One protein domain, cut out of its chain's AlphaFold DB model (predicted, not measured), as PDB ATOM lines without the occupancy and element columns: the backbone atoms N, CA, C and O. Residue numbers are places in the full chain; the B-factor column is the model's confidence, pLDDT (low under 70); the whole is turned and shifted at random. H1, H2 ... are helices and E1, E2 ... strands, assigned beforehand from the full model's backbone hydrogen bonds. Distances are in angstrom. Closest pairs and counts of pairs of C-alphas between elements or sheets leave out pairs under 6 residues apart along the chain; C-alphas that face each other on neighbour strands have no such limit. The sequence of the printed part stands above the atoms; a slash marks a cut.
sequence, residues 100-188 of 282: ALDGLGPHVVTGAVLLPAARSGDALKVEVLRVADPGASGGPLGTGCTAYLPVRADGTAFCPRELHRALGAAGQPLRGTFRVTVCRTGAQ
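What this domain is: This is residues 100 to 188 of the 282 residues of an uncharacterized protein of Kocuria rosea (UniProt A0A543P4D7). A strongly twisted sheet of four strands, E1, E6, E3 and E4, makes a long wall, and one face of it is covered in part by the short strand pair E2 and E5 and by the small helix H1, which follows E5 directly. The long link of residues 132 to 145 lies at one end of the long axis, and the tail of residues 184 to 188 lies at the other. The printed part has 89 residues, with one named helix and six named strands in the order E1, E2, E3, E4, E5, H1, E6; both sheets are antiparallel, the larger in the order E1, E6, E3, E4. The class is mostly strand, although under half of the residues are in named elements. The whole is compact, with a radius of gyration of the C-alphas of 12.3 A, and elongated in outline, with spans of 34 by 22 by 21 A.

Where its parts are: Find C-alpha 107 at (337.917, 230.360, 78.847), where E1, residues 107 to 109, begins. After a tight link comes E2, residues 113 to 115. E3, residues 123 to 131, is the longest strand by residues and runs 22.0 A from C-alpha 123 at (326.732, 228.499, 69.417). E4, residues 146 to 150, covers 13.6 A, and E5 is residues 156 to 158. H1, residues 160 to 166, is 9.8 A long. E6, residues 176 to 183, runs 21.3 A and ends at C-alpha 183 at (330.095, 232.318, 69.243).

How they stand to each other: Begin with the inner strands E6 and E3, antiparallel at 163 degrees; look at N 125 and O 181, 2.9 A apart, and N 179 and O 127, 2.9 A. On the edge, E1 is antiparallel to E6, with N 109 and O 178 at 2.8 A. At the other edge E4 forms a hairpin with E3, with N 126 and O 147 at 2.8 A. H1 is on this sheet at a height over the sheet of 8.7 A; it lies over E3, and only just not over E4 as well, with 2 of its C-alphas on E4. It runs slantwise to the strands, at 55 degrees to E3 on the local plane. The closest C-alphas of H1 and E4 are those of Leu 163 and Leu 149, 7.5 A apart. E2 and E5 are antiparallel neighbours, with N 115 and O 156 at 2.8 A. The closest C-alphas of E5 and E6 are those of Phe 158 and Val 180, 8.0 A apart. E1 and E2 meet only through their link, while E2 and H1 are apart. In H1 every O i to N i+4 pair is within hydrogen-bond range.

The domain as a whole: The two C-alphas farthest apart are those of Gly 135 and Gly 186, 35.0 A. The printed part has no cut, and the link from E3 to E4 is long, with 14 residues. The mean pLDDT of the printed part is 83.6; look for values under 70 at residues 134 to 140, 168, 170 to 173 and 188.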
ATOM      1  N   ALA A 100     330.824 231.894  87.231       80.62
ATOM      2  CA  ALA A 100     330.422 232.624  86.035       80.62
ATOM      3  C   ALA A 100     331.654 233.131  85.284       80.62
ATOM      4  O   ALA A 100     332.613 233.595  85.898       80.62
ATOM      5  N   LEU A 101     331.628 233.036  83.955       82.38
ATOM      6  CA  LEU A 101     332.660 233.632  83.109       82.38
ATOM      7  C   LEU A 101     332.247 235.022  82.648       82.38
ATOM      8  O   LEU A 101     331.124 235.234  82.184       82.38
ATOM      9  N   ASP A 102     333.208 235.934  82.710       72.81
ATOM     10  CA  ASP A 102     333.066 237.279  82.184       72.81
ATOM     11  C   ASP A 102     333.440 237.303  80.697       72.81
ATOM     12  O   ASP A 102     334.606 237.169  80.321       72.81
ATOM     13  N   GLY A 103     332.438 237.515  79.842       75.94
ATOM     14  CA  GLY A 103     332.624 237.742  78.409       75.94
ATOM     15  C   GLY A 103     332.306 236.546  77.508       75.94
ATOM     16  O   GLY A 103     331.725 235.547  77.921       75.94
ATOM     17  N   LEU A 104     332.616 236.709  76.218       79.38
ATOM     18  CA  LEU A 104     332.358 235.720  75.157       79.38
ATOM     19  C   LEU A 104     333.616 234.930  74.760       79.38
ATOM     20  O   LEU A 104     333.529 233.997  73.962       79.38
ATOM     21  N   GLY A 105     334.778 235.362  75.261       76.25
ATOM     22  CA  GLY A 105     336.092 234.898  74.836       76.25
ATOM     23  C   GLY A 105     336.406 233.466  75.270       76.25
ATOM     24  O   GLY A 105     335.620 232.828  75.965       76.25
ATOM     25  N   PRO A 106     337.561 232.935  74.848       87.12
ATOM     26  CA  PRO A 106     337.967 231.593  75.223       87.12
ATOM     27  C   PRO A 106     338.321 231.520  76.711       87.12
ATOM     28  O   PRO A 106     339.256 232.175  77.171       87.12
ATOM     29  N   HIS A 107     337.641 230.643  77.441       87.69
ATOM     30  CA  HIS A 107     337.917 230.360  78.847       87.69
ATOM     31  C   HIS A 107     338.281 228.894  79.045       87.69
ATOM     32  O   HIS A 107     337.592 228.004  78.547       87.69
ATOM     33  N   VAL A 108     339.366 228.635  79.777       91.88
ATOM     34  CA  VAL A 108     339.782 227.271  80.114       91.88
ATOM     35  C   VAL A 108     339.066 226.822  81.383       91.88
ATOM     36  O   VAL A 108     339.226 227.439  82.433       91.88
ATOM     37  N   VAL A 109     338.299 225.738  81.291       90.75
ATOM     38  CA  VAL A 109     337.496 225.187  82.386       90.75
ATOM     39  C   VAL A 109     337.694 223.683  82.532       90.75
ATOM     40  O   VAL A 109     338.028 222.978  81.580       90.75
ATOM     41  N   THR A 110     337.471 223.172  83.737       89.19
ATOM     42  CA  THR A 110     337.536 221.731  84.054       89.19
ATOM     43  C   THR A 110     336.193 221.155  84.497       89.19
ATOM     44  O   THR A 110     336.044 219.938  84.610       89.19
ATOM     45  N   GLY A 111     335.205 222.017  84.736       86.44
ATOM     46  CA  GLY A 111     333.897 221.664  85.271       86.44
ATOM     47  C   GLY A 111     332.786 222.516  84.674       86.44
ATOM     48  O   GLY A 111     332.962 223.146  83.630       86.44
ATOM     49  N   ALA A 112     331.627 222.489  85.333       89.19
ATOM     50  CA  ALA A 112     330.501 223.311  84.928       89.19
ATOM     51  C   ALA A 112     330.807 224.801  85.129       89.19
ATOM     52  O   ALA A 112     331.508 225.167  86.073       89.19
ATOM     53  N   VAL A 113     330.288 225.643  84.241       90.06
ATOM     54  CA  VAL A 113     330.519 227.088  84.282       90.06
ATOM     55  C   VAL A 113     329.337 227.839  83.674       90.06
ATOM     56  O   VAL A 113     328.800 227.427  82.644       90.06
ATOM     57  N   LEU A 114     328.911 228.926  84.312       91.38
ATOM     58  CA  LEU A 114     327.842 229.786  83.823       91.38
ATOM     59  C   LEU A 114     328.389 230.741  82.755       91.38
ATOM     60  O   LEU A 114     329.493 231.274  82.873       91.38
ATOM     61  N   LEU A 115     327.587 230.982  81.720       89.50
ATOM     62  CA  LEU A 115     327.899 231.835  80.575       89.50
ATOM     63  C   LEU A 115     326.827 232.933  80.439       89.50
ATOM     64  O   LEU A 115     325.979 232.867  79.542       89.50
ATOM     65  N   PRO A 116     326.835 233.971  81.300       87.69
ATOM     66  CA  PRO A 116     325.778 234.990  81.344       87.69
ATOM     67  C   PRO A 116     325.611 235.779  80.036       87.69
ATOM     68  O   PRO A 116     324.524 236.268  79.716       87.69
ATOM     69  N   ALA A 117     326.697 235.911  79.270       86.75
ATOM     70  CA  ALA A 117     326.725 236.641  78.007       86.75
ATOM     71  C   ALA A 117     326.109 235.863  76.827       86.75
ATOM     72  O   ALA A 117     325.820 236.468  75.789       86.75
ATOM     73  N   ALA A 118     325.887 234.553  76.982       90.69
ATOM     74  CA  ALA A 118     325.287 233.714  75.955       90.69
ATOM     75  C   ALA A 118     323.817 234.086  75.722       90.69
ATOM     76  O   ALA A 118     323.072 234.386  76.666       90.69
ATOM     77  N   ARG A 119     323.406 234.084  74.453       91.62
ATOM     78  CA  ARG A 119     322.031 234.353  74.027       91.62
ATOM     79  C   ARG A 119     321.491 233.203  73.193       91.62
ATOM     80  O   ARG A 119     322.246 232.515  72.511       91.62
ATOM     81  N   SER A 120     320.180 232.996  73.242       92.81
ATOM     82  CA  SER A 120     319.526 231.998  72.393       92.81
ATOM     83  C   SER A 120     319.859 232.232  70.913       92.81
ATOM     84  O   SER A 120     319.797 233.359  70.421       92.81
ATOM     85  N   GLY A 121     320.245 231.167  70.208       90.88
ATOM     86  CA  GLY A 121     320.719 231.213  68.820       90.88
ATOM     87  C   GLY A 121     322.245 231.248  68.669       90.88
ATOM     88  O   GLY A 121     322.751 230.794  67.641       90.88
ATOM     89  N   ASP A 122     322.982 231.682  69.698       93.75
ATOM     90  CA  ASP A 122     324.441 231.556  69.726       93.75
ATOM     91  C   ASP A 122     324.857 230.069  69.650       93.75
ATOM     92  O   ASP A 122     324.068 229.147  69.884       93.75
ATOM     93  N   ALA A 123     326.121 229.818  69.327       94.00
ATOM     94  CA  ALA A 123     326.732 228.499  69.417       94.00
ATOM     95  C   ALA A 123     327.839 228.519  70.471       94.00
ATOM     96  O   ALA A 123     328.656 229.434  70.528       94.00
ATOM     97  N   LEU A 124     327.890 227.488  71.300       94.50
ATOM     98  CA  LEU A 124     328.964 227.274  72.247       94.50
ATOM     99  C   LEU A 124     330.044 226.408  71.601       94.50
ATOM    100  O   LEU A 124     329.830 225.211  71.412       94.50
ATOM    101  N   LYS A 125     331.198 226.999  71.290       94.81
ATOM    102  CA  LYS A 125     332.383 226.273  70.830       94.81
ATOM    103  C   LYS A 125     333.148 225.740  72.037       94.81
ATOM    104  O   LYS A 125     333.494 226.495  72.945       94.81
ATOM    105  N   VAL A 126     333.424 224.444  72.035       94.19
ATOM    106  CA  VAL A 126     334.125 223.738  73.105       94.19
ATOM    107  C   VAL A 126     335.272 222.933  72.515       94.19
ATOM    108  O   VAL A 126     335.062 221.897  71.892       94.19
ATOM    109  N   GLU A 127     336.496 223.388  72.735       93.75
ATOM    110  CA  GLU A 127     337.707 222.658  72.364       93.75
ATOM    111  C   GLU A 127     338.116 221.743  73.522       93.75
ATOM    112  O   GLU A 127     338.301 222.194  74.658       93.75
ATOM    113  N   VAL A 128     338.274 220.450  73.251       91.81
ATOM    114  CA  VAL A 128     338.729 219.467  74.238       91.81
ATOM    115  C   VAL A 128     340.254 219.482  74.283       91.81
ATOM    116  O   VAL A 128     340.925 218.855  73.465       91.81
ATOM    117  N   LEU A 129     340.818 220.190  75.260       91.00
ATOM    118  CA  LEU A 129     342.272 220.316  75.412       91.00
ATOM    119  C   LEU A 129     342.904 219.042  75.974       91.00
ATOM    120  O   LEU A 129     344.038 218.708  75.638       91.00
ATOM    121  N   ARG A 130     342.188 218.342  76.858       88.38
ATOM    122  CA  ARG A 130     342.643 217.084  77.454       88.38
ATOM    123  C   ARG A 130     341.462 216.274  77.963       88.38
ATOM    124  O   ARG A 130     340.610 216.818  78.659       88.38
ATOM    125  N   VAL A 131     341.485 214.968  77.722       84.88
ATOM    126  CA  VAL A 131     340.621 213.990  78.400       84.88
ATOM    127  C   VAL A 131     341.427 213.259  79.475       84.88
ATOM    128  O   VAL A 131     342.567 212.863  79.237       84.88
ATOM    129  N   ALA A 132     340.865 213.120  80.678       82.31
ATOM    130  CA  ALA A 132     341.531 212.444  81.792       82.31
ATOM    131  C   ALA A 132     341.618 210.925  81.583       82.31
ATOM    132  O   ALA A 132     342.624 210.326  81.955       82.31
ATOM    133  N   ASP A 133     340.594 210.337  80.966       74.19
ATOM    134  CA  ASP A 133     340.499 208.903  80.704       74.19
ATOM    135  C   ASP A 133     340.130 208.655  79.226       74.19
ATOM    136  O   ASP A 133     338.949 208.665  78.866       74.19
ATOM    137  N   PRO A 134     341.125 208.532  78.323       63.28
ATOM    138  CA  PRO A 134     340.890 208.456  76.878       63.28
ATOM    139  C   PRO A 134     340.040 207.251  76.456       63.28
ATOM    140  O   PRO A 134     339.334 207.322  75.455       63.28
ATOM    141  N   GLY A 135     340.077 206.155  77.223       59.75
ATOM    142  CA  GLY A 135     339.277 204.956  76.956       59.75
ATOM    143  C   GLY A 135     337.787 205.119  77.271       59.75
ATOM    144  O   GLY A 135     336.980 204.307  76.830       59.75
ATOM    145  N   ALA A 136     337.405 206.172  78.004       56.12
ATOM    146  CA  ALA A 136     336.023 206.429  78.404       56.12
ATOM    147  C   ALA A 136     335.220 207.235  77.364       56.12
ATOM    148  O   ALA A 136     334.006 207.381  77.509       56.12
ATOM    149  N   SER A 137     335.851 207.764  76.307       53.91
ATOM    150  CA  SER A 137     335.138 208.504  75.263       53.91
ATOM    151  C   SER A 137     334.576 207.563  74.193       53.91
ATOM    152  O   SER A 137     335.057 207.525  73.064       53.91
ATOM    153  N   GLY A 138     333.521 206.810  74.509       52.22
ATOM    154  CA  GLY A 138     332.811 205.952  73.542       52.22
ATOM    155  C   GLY A 138     332.112 206.696  72.384       52.22
ATOM    156  O   GLY A 138     331.266 206.122  71.706       52.22
ATOM    157  N   GLY A 139     332.423 207.976  72.158       63.19
ATOM    158  CA  GLY A 139     331.846 208.838  71.126       63.19
ATOM    159  C   GLY A 139     332.907 209.725  70.463       63.19
ATOM    160  O   GLY A 139     334.100 209.481  70.623       63.19
ATOM    161  N   PRO A 140     332.524 210.781  69.728       64.00
ATOM    162  CA  PRO A 140     333.458 211.570  68.912       64.00
ATOM    163  C   PRO A 140     334.442 212.456  69.704       64.00
ATOM    164  O   PRO A 140     335.181 213.244  69.120       64.00
ATOM    165  N   LEU A 141     334.429 212.380  71.034       73.19
ATOM    166  CA  LEU A 141     335.124 213.308  71.918       73.19
ATOM    167  C   LEU A 141     336.496 212.783  72.339       73.19
ATOM    168  O   LEU A 141     336.628 212.189  73.400       73.19
ATOM    169  N   GLY A 142     337.519 213.060  71.541       77.75
ATOM    170  CA  GLY A 142     338.921 212.903  71.940       77.75
ATOM    171  C   GLY A 142     339.587 214.241  72.265       77.75
ATOM    172  O   GLY A 142     339.053 215.307  71.960       77.75
ATOM    173  N   THR A 143     340.786 214.193  72.847       84.69
ATOM    174  CA  THR A 143     341.685 215.359  72.882       84.69
ATOM    175  C   THR A 143     341.886 215.904  71.461       84.69
ATOM    176  O   THR A 143     342.088 215.121  70.538       84.69
ATOM    177  N   GLY A 144     341.813 217.226  71.284       85.56
ATOM    178  CA  GLY A 144     341.897 217.896  69.978       85.56
ATOM    179  C   GLY A 144     340.561 218.011  69.235       85.56
ATOM    180  O   GLY A 144     340.467 218.737  68.250       85.56
ATOM    181  N   CYS A 145     339.501 217.358  69.717       90.19
ATOM    182  CA  CYS A 145     338.161 217.530  69.166       90.19
ATOM    183  C   CYS A 145     337.598 218.911  69.527       90.19
ATOM    184  O   CYS A 145     337.734 219.375  70.662       90.19
ATOM    185  N   THR A 146     336.916 219.540  68.574       94.12
ATOM    186  CA  THR A 146     336.110 220.739  68.807       94.12
ATOM    187  C   THR A 146     334.643 220.390  68.649       94.12
ATOM    188  O   THR A 146     334.221 219.869  67.622       94.12
ATOM    189  N   ALA A 147     333.852 220.690  69.666       93.75
ATOM    190  CA  ALA A 147     332.414 220.519  69.667       93.75
ATOM    191  C   ALA A 147     331.709 221.870  69.606       93.75
ATOM    192  O   ALA A 147     332.194 222.864  70.138       93.75
ATOM    193  N   TYR A 148     330.526 221.878  69.015       94.56
ATOM    194  CA  TYR A 148     329.664 223.039  68.928       94.56
ATOM    195  C   TYR A 148     328.277 222.655  69.434       94.56
ATOM    196  O   TYR A 148     327.669 221.698  68.946       94.56
ATOM    197  N   LEU A 149     327.790 223.382  70.438       93.38
ATOM    198  CA  LEU A 149     326.490 223.143  71.061       93.38
ATOM    199  C   LEU A 149     325.575 224.353  70.839       93.38
ATOM    200  O   LEU A 149     325.998 225.475  71.112       93.38
ATOM    201  N   PRO A 150     324.325 224.169  70.390       93.50
ATOM    202  CA  PRO A 150     323.415 225.290  70.217       93.50
ATOM    203  C   PRO A 150     323.016 225.878  71.574       93.50
ATOM    204  O   PRO A 150     322.542 225.157  72.456       93.50
ATOM    205  N   VAL A 151     323.134 227.196  71.727       92.44
ATOM    206  CA  VAL A 151     322.608 227.914  72.891       92.44
ATOM    207  C   VAL A 151     321.104 228.099  72.704       92.44
ATOM    208  O   VAL A 151     320.645 228.684  71.723       92.44
ATOM    209  N   ARG A 152     320.313 227.566  73.640       88.75
ATOM    210  CA  ARG A 152     318.838 227.587  73.567       88.75
ATOM    211  C   ARG A 152     318.179 228.631  74.452       88.75
ATOM    212  O   ARG A 152     317.042 229.010  74.185       88.75
ATOM    213  N   ALA A 153     318.886 229.096  75.472       89.56
ATOM    214  CA  ALA A 153     318.387 230.054  76.441       89.56
ATOM    215  C   ALA A 153     319.466 231.084  76.763       89.56
ATOM    216  O   ALA A 153     320.662 230.780  76.717       89.56
ATOM    217  N   ASP A 154     319.024 232.288  77.100       90.25
ATOM    218  CA  ASP A 154     319.903 233.356  77.557       90.25
ATOM    219  C   ASP A 154     320.528 232.980  78.901       90.25
ATOM    220  O   ASP A 154     319.846 232.466  79.786       90.25
ATOM    221  N   GLY A 155     321.828 233.238  79.057       83.50
ATOM    222  CA  GLY A 155     322.544 232.894  80.287       83.50
ATOM    223  C   GLY A 155     322.633 231.383  80.518       83.50
ATOM    224  O   GLY A 155     322.220 230.882  81.561       83.50
ATOM    225  N   THR A 156     323.153 230.648  79.532       86.50
ATOM    226  CA  THR A 156     323.319 229.189  79.613       86.50
ATOM    227  C   THR A 156     324.504 228.782  80.495       86.50
ATOM    228  O   THR A 156     325.318 229.617  80.883       86.50
ATOM    229  N   ALA A 157     324.635 227.490  80.783       88.50
ATOM    230  CA  ALA A 157     325.804 226.926  81.440       88.50
ATOM    231  C   ALA A 157     326.457 225.881  80.534       88.50
ATOM    232  O   ALA A 157     325.783 225.127  79.835       88.50
ATOM    233  N   PHE A 158     327.783 225.822  80.559       90.50
ATOM    234  CA  PHE A 158     328.512 224.677  80.038       90.50
ATOM    235  C   PHE A 158     328.628 223.618  81.131       90.50
ATOM    236  O   PHE A 158     328.969 223.931  82.268       90.50
ATOM    237  N   CYS A 159     328.417 222.355  80.768       88.75
ATOM    238  CA  CYS A 159     328.682 221.209  81.626       88.75
ATOM    239  C   CYS A 159     329.323 220.079  80.801       88.75
ATOM    240  O   CYS A 159     328.739 219.652  79.798       88.75
ATOM    241  N   PRO A 160     330.476 219.514  81.217       87.88
ATOM    242  CA  PRO A 160     331.119 218.408  80.496       87.88
ATOM    243  C   PRO A 160     330.213 217.185  80.286       87.88
ATOM    244  O   PRO A 160     330.289 216.508  79.259       87.88
ATOM    245  N   ARG A 161     329.308 216.913  81.236       83.94
ATOM    246  CA  ARG A 161     328.322 215.827  81.129       83.94
ATOM    247  C   ARG A 161     327.330 216.073  79.998       83.94
ATOM    248  O   ARG A 161     326.984 215.146  79.272       83.94
ATOM    249  N   GLU A 162     326.880 217.312  79.847       83.06
ATOM    250  CA  GLU A 162     325.933 217.694  78.802       83.06
ATOM    251  C   GLU A 162     326.588 217.726  77.434       83.06
ATOM    252  O   GLU A 162     325.978 217.245  76.488       83.06
ATOM    253  N   LEU A 163     327.842 218.174  77.337       86.50
ATOM    254  CA  LEU A 163     328.651 218.035  76.124       86.50
ATOM    255  C   LEU A 163     328.720 216.572  75.675       86.50
ATOM    256  O   LEU A 163     328.400 216.247  74.530       86.50
ATOM    257  N   HIS A 164     329.097 215.681  76.596       82.06
ATOM    258  CA  HIS A 164     329.178 214.249  76.325       82.06
ATOM    259  C   HIS A 164     327.818 213.694  75.883       82.06
ATOM    260  O   HIS A 164     327.714 212.985  74.882       82.06
ATOM    261  N   ARG A 165     326.740 214.102  76.571       80.75
ATOM    262  CA  ARG A 165     325.382 213.673  76.240       80.75
ATOM    263  C   ARG A 165     324.921 214.193  74.873       80.75
ATOM    264  O   ARG A 165     324.270 213.450  74.132       80.75
ATOM    265  N   ALA A 166     325.223 215.452  74.569       84.38
ATOM    266  CA  ALA A 166     324.847 216.169  73.356       84.38
ATOM    267  C   ALA A 166     325.407 215.513  72.102       84.38
ATOM    268  O   ALA A 166     324.685 215.397  71.118       84.38
ATOM    269  N   LEU A 167     326.632 215.001  72.178       82.94
ATOM    270  CA  LEU A 167     327.311 214.328  71.072       82.94
ATOM    271  C   LEU A 167     327.026 212.822  71.001       82.94
ATOM    272  O   LEU A 167     327.764 212.072  70.370       82.94
ATOM    273  N   GLY A 168     325.956 212.382  71.667       68.19
ATOM    274  CA  GLY A 168     325.468 211.011  71.598       68.19
ATOM    275  C   GLY A 168     326.294 209.994  72.380       68.19
ATOM    276  O   GLY A 168     325.878 208.852  72.451       68.19
ATOM    277  N   ALA A 169     327.399 210.371  73.026       70.44
ATOM    278  CA  ALA A 169     328.254 209.416  73.723       70.44
ATOM    279  C   ALA A 169     327.554 208.803  74.956       70.44
ATOM    280  O   ALA A 169     326.868 209.503  75.713       70.44
ATOM    281  N   ALA A 170     327.691 207.490  75.132       62.69
ATOM    282  CA  ALA A 170     327.231 206.756  76.308       62.69
ATOM    283  C   ALA A 170     328.387 206.544  77.303       62.69
ATOM    284  O   ALA A 170     329.537 206.396  76.895       62.69
ATOM    285  N   GLY A 171     328.074 206.484  78.601       64.69
ATOM    286  CA  GLY A 171     329.046 206.156  79.649       64.69
ATOM    287  C   GLY A 171     329.253 207.255  80.690       64.69
ATOM    288  O   GLY A 171     328.386 208.100  80.925       64.69
ATOM    289  N   GLN A 172     330.396 207.192  81.377       63.94
ATOM    290  CA  GLN A 172     330.722 208.124  82.453       63.94
ATOM    291  C   GLN A 172     330.931 209.554  81.924       63.94
ATOM    292  O   GLN A 172     331.419 209.730  80.808       63.94
ATOM    293  N   PRO A 173     330.611 210.593  82.722       67.75
ATOM    294  CA  PRO A 173     330.822 211.975  82.316       67.75
ATOM    295  C   PRO A 173     332.273 212.228  81.912       67.75
ATOM    296  O   PRO A 173     333.200 211.875  82.645       67.75
ATOM    297  N   LEU A 174     332.454 212.901  80.778       75.31
ATOM    298  CA  LEU A 174     333.771 213.299  80.307       75.31
ATOM    299  C   LEU A 174     334.459 214.175  81.360       75.31
ATOM    300  O   LEU A 174     333.967 215.250  81.708       75.31
ATOM    301  N   ARG A 175     335.611 213.720  81.856       84.50
ATOM    302  CA  ARG A 175     336.505 214.516  82.703       84.50
ATOM    303  C   ARG A 175     337.647 215.035  81.852       84.50
ATOM    304  O   ARG A 175     338.276 214.267  81.125       84.50
ATOM    305  N   GLY A 176     337.928 216.325  81.951       88.56
ATOM    306  CA  GLY A 176     338.923 216.934  81.092       88.56
ATOM    307  C   GLY A 176     339.132 218.412  81.337       88.56
ATOM    308  O   GLY A 176     338.580 219.002  82.263       88.56
ATOM    309  N   THR A 177     339.952 218.985  80.471       91.38
ATOM    310  CA  THR A 177     340.175 220.420  80.372       91.38
ATOM    311  C   THR A 177     339.620 220.879  79.035       91.38
ATOM    312  O   THR A 177     339.927 220.291  77.996       91.38
ATOM    313  N   PHE A 178     338.805 221.923  79.067       93.12
ATOM    314  CA  PHE A 178     338.062 222.426  77.922       93.12
ATOM    315  C   PHE A 178     338.355 223.903  77.741       93.12
ATOM    316  O   PHE A 178     338.477 224.621  78.728       93.12
ATOM    317  N   ARG A 179     338.429 224.371  76.500       94.06
ATOM    318  CA  ARG A 179     338.336 225.796  76.192       94.06
ATOM    319  C   ARG A 179     336.950 226.073  75.640       94.06
ATOM    320  O   ARG A 179     336.546 225.460  74.660       94.06
ATOM    321  N   VAL A 180     336.234 226.981  76.281       93.50
ATOM    322  CA  VAL A 180     334.846 227.309  75.968       93.50
ATOM    323  C   VAL A 180     334.783 228.731  75.432       93.50
ATOM    324  O   VAL A 180     335.362 229.628  76.035       93.50
ATOM    325  N   THR A 181     334.098 228.926  74.308       93.81
ATOM    326  CA  THR A 181     333.907 230.227  73.650       93.81
ATOM    327  C   THR A 181     332.450 230.356  73.218       93.81
ATOM    328  O   THR A 181     331.900 229.431  72.617       93.81
ATOM    329  N   VAL A 182     331.817 231.497  73.492       92.75
ATOM    330  CA  VAL A 182     330.460 231.778  73.005       92.75
ATOM    331  C   VAL A 182     330.563 232.477  71.654       92.75
ATOM    332  O   VAL A 182     331.056 233.599  71.551       92.75
ATOM    333  N   CYS A 183     330.074 231.821  70.609       92.25
ATOM    334  CA  CYS A 183     330.095 232.318  69.243       92.25
ATOM    335  C   CYS A 183     328.715 232.853  68.854       92.25
ATOM    336  O   CYS A 183     327.716 232.133  68.912       92.25
ATOM    337  N   ARG A 184     328.659 234.114  68.416       89.94
ATOM    338  CA  ARG A 184     327.417 234.725  67.930       89.94
ATOM    339  C   ARG A 184     326.889 234.014  66.688       89.94
ATOM    340  O   ARG A 184     327.661 233.459  65.909       89.94
ATOM    341  N   THR A 185     325.579 234.078  66.476       84.62
ATOM    342  CA  THR A 185     324.964 233.644  65.213       84.62
ATOM    343  C   THR A 185     325.665 234.281  64.014       84.62
ATOM    344  O   THR A 185     325.798 235.502  63.952       84.62
ATOM    345  N   GLY A 186     326.105 233.454  63.062       77.12
ATOM    346  CA  GLY A 186     326.812 233.923  61.866       77.12
ATOM    347  C   GLY A 186     328.277 234.304  62.097       77.12
ATOM    348  O   GLY A 186     328.889 234.888  61.204       77.12
ATOM    349  N   ALA A 187     328.849 233.986  63.265       81.56
ATOM    350  CA  ALA A 187     330.289 234.066  63.472       81.56
ATOM    351  C   ALA A 187     331.020 233.241  62.406       81.56
ATOM    352  O   ALA A 187     330.622 232.118  62.086       81.56
ATOM    353  N   GLN A 188     332.102 233.806  61.869       68.56
ATOM    354  CA  GLN A 188     332.980 233.060  60.976       68.56
ATOM    355  C   GLN A 188     333.583 231.878  61.753       68.56
ATOM    356  O   GLN A 188     333.774 231.964  62.966       68.56
TER     357      GLN A 188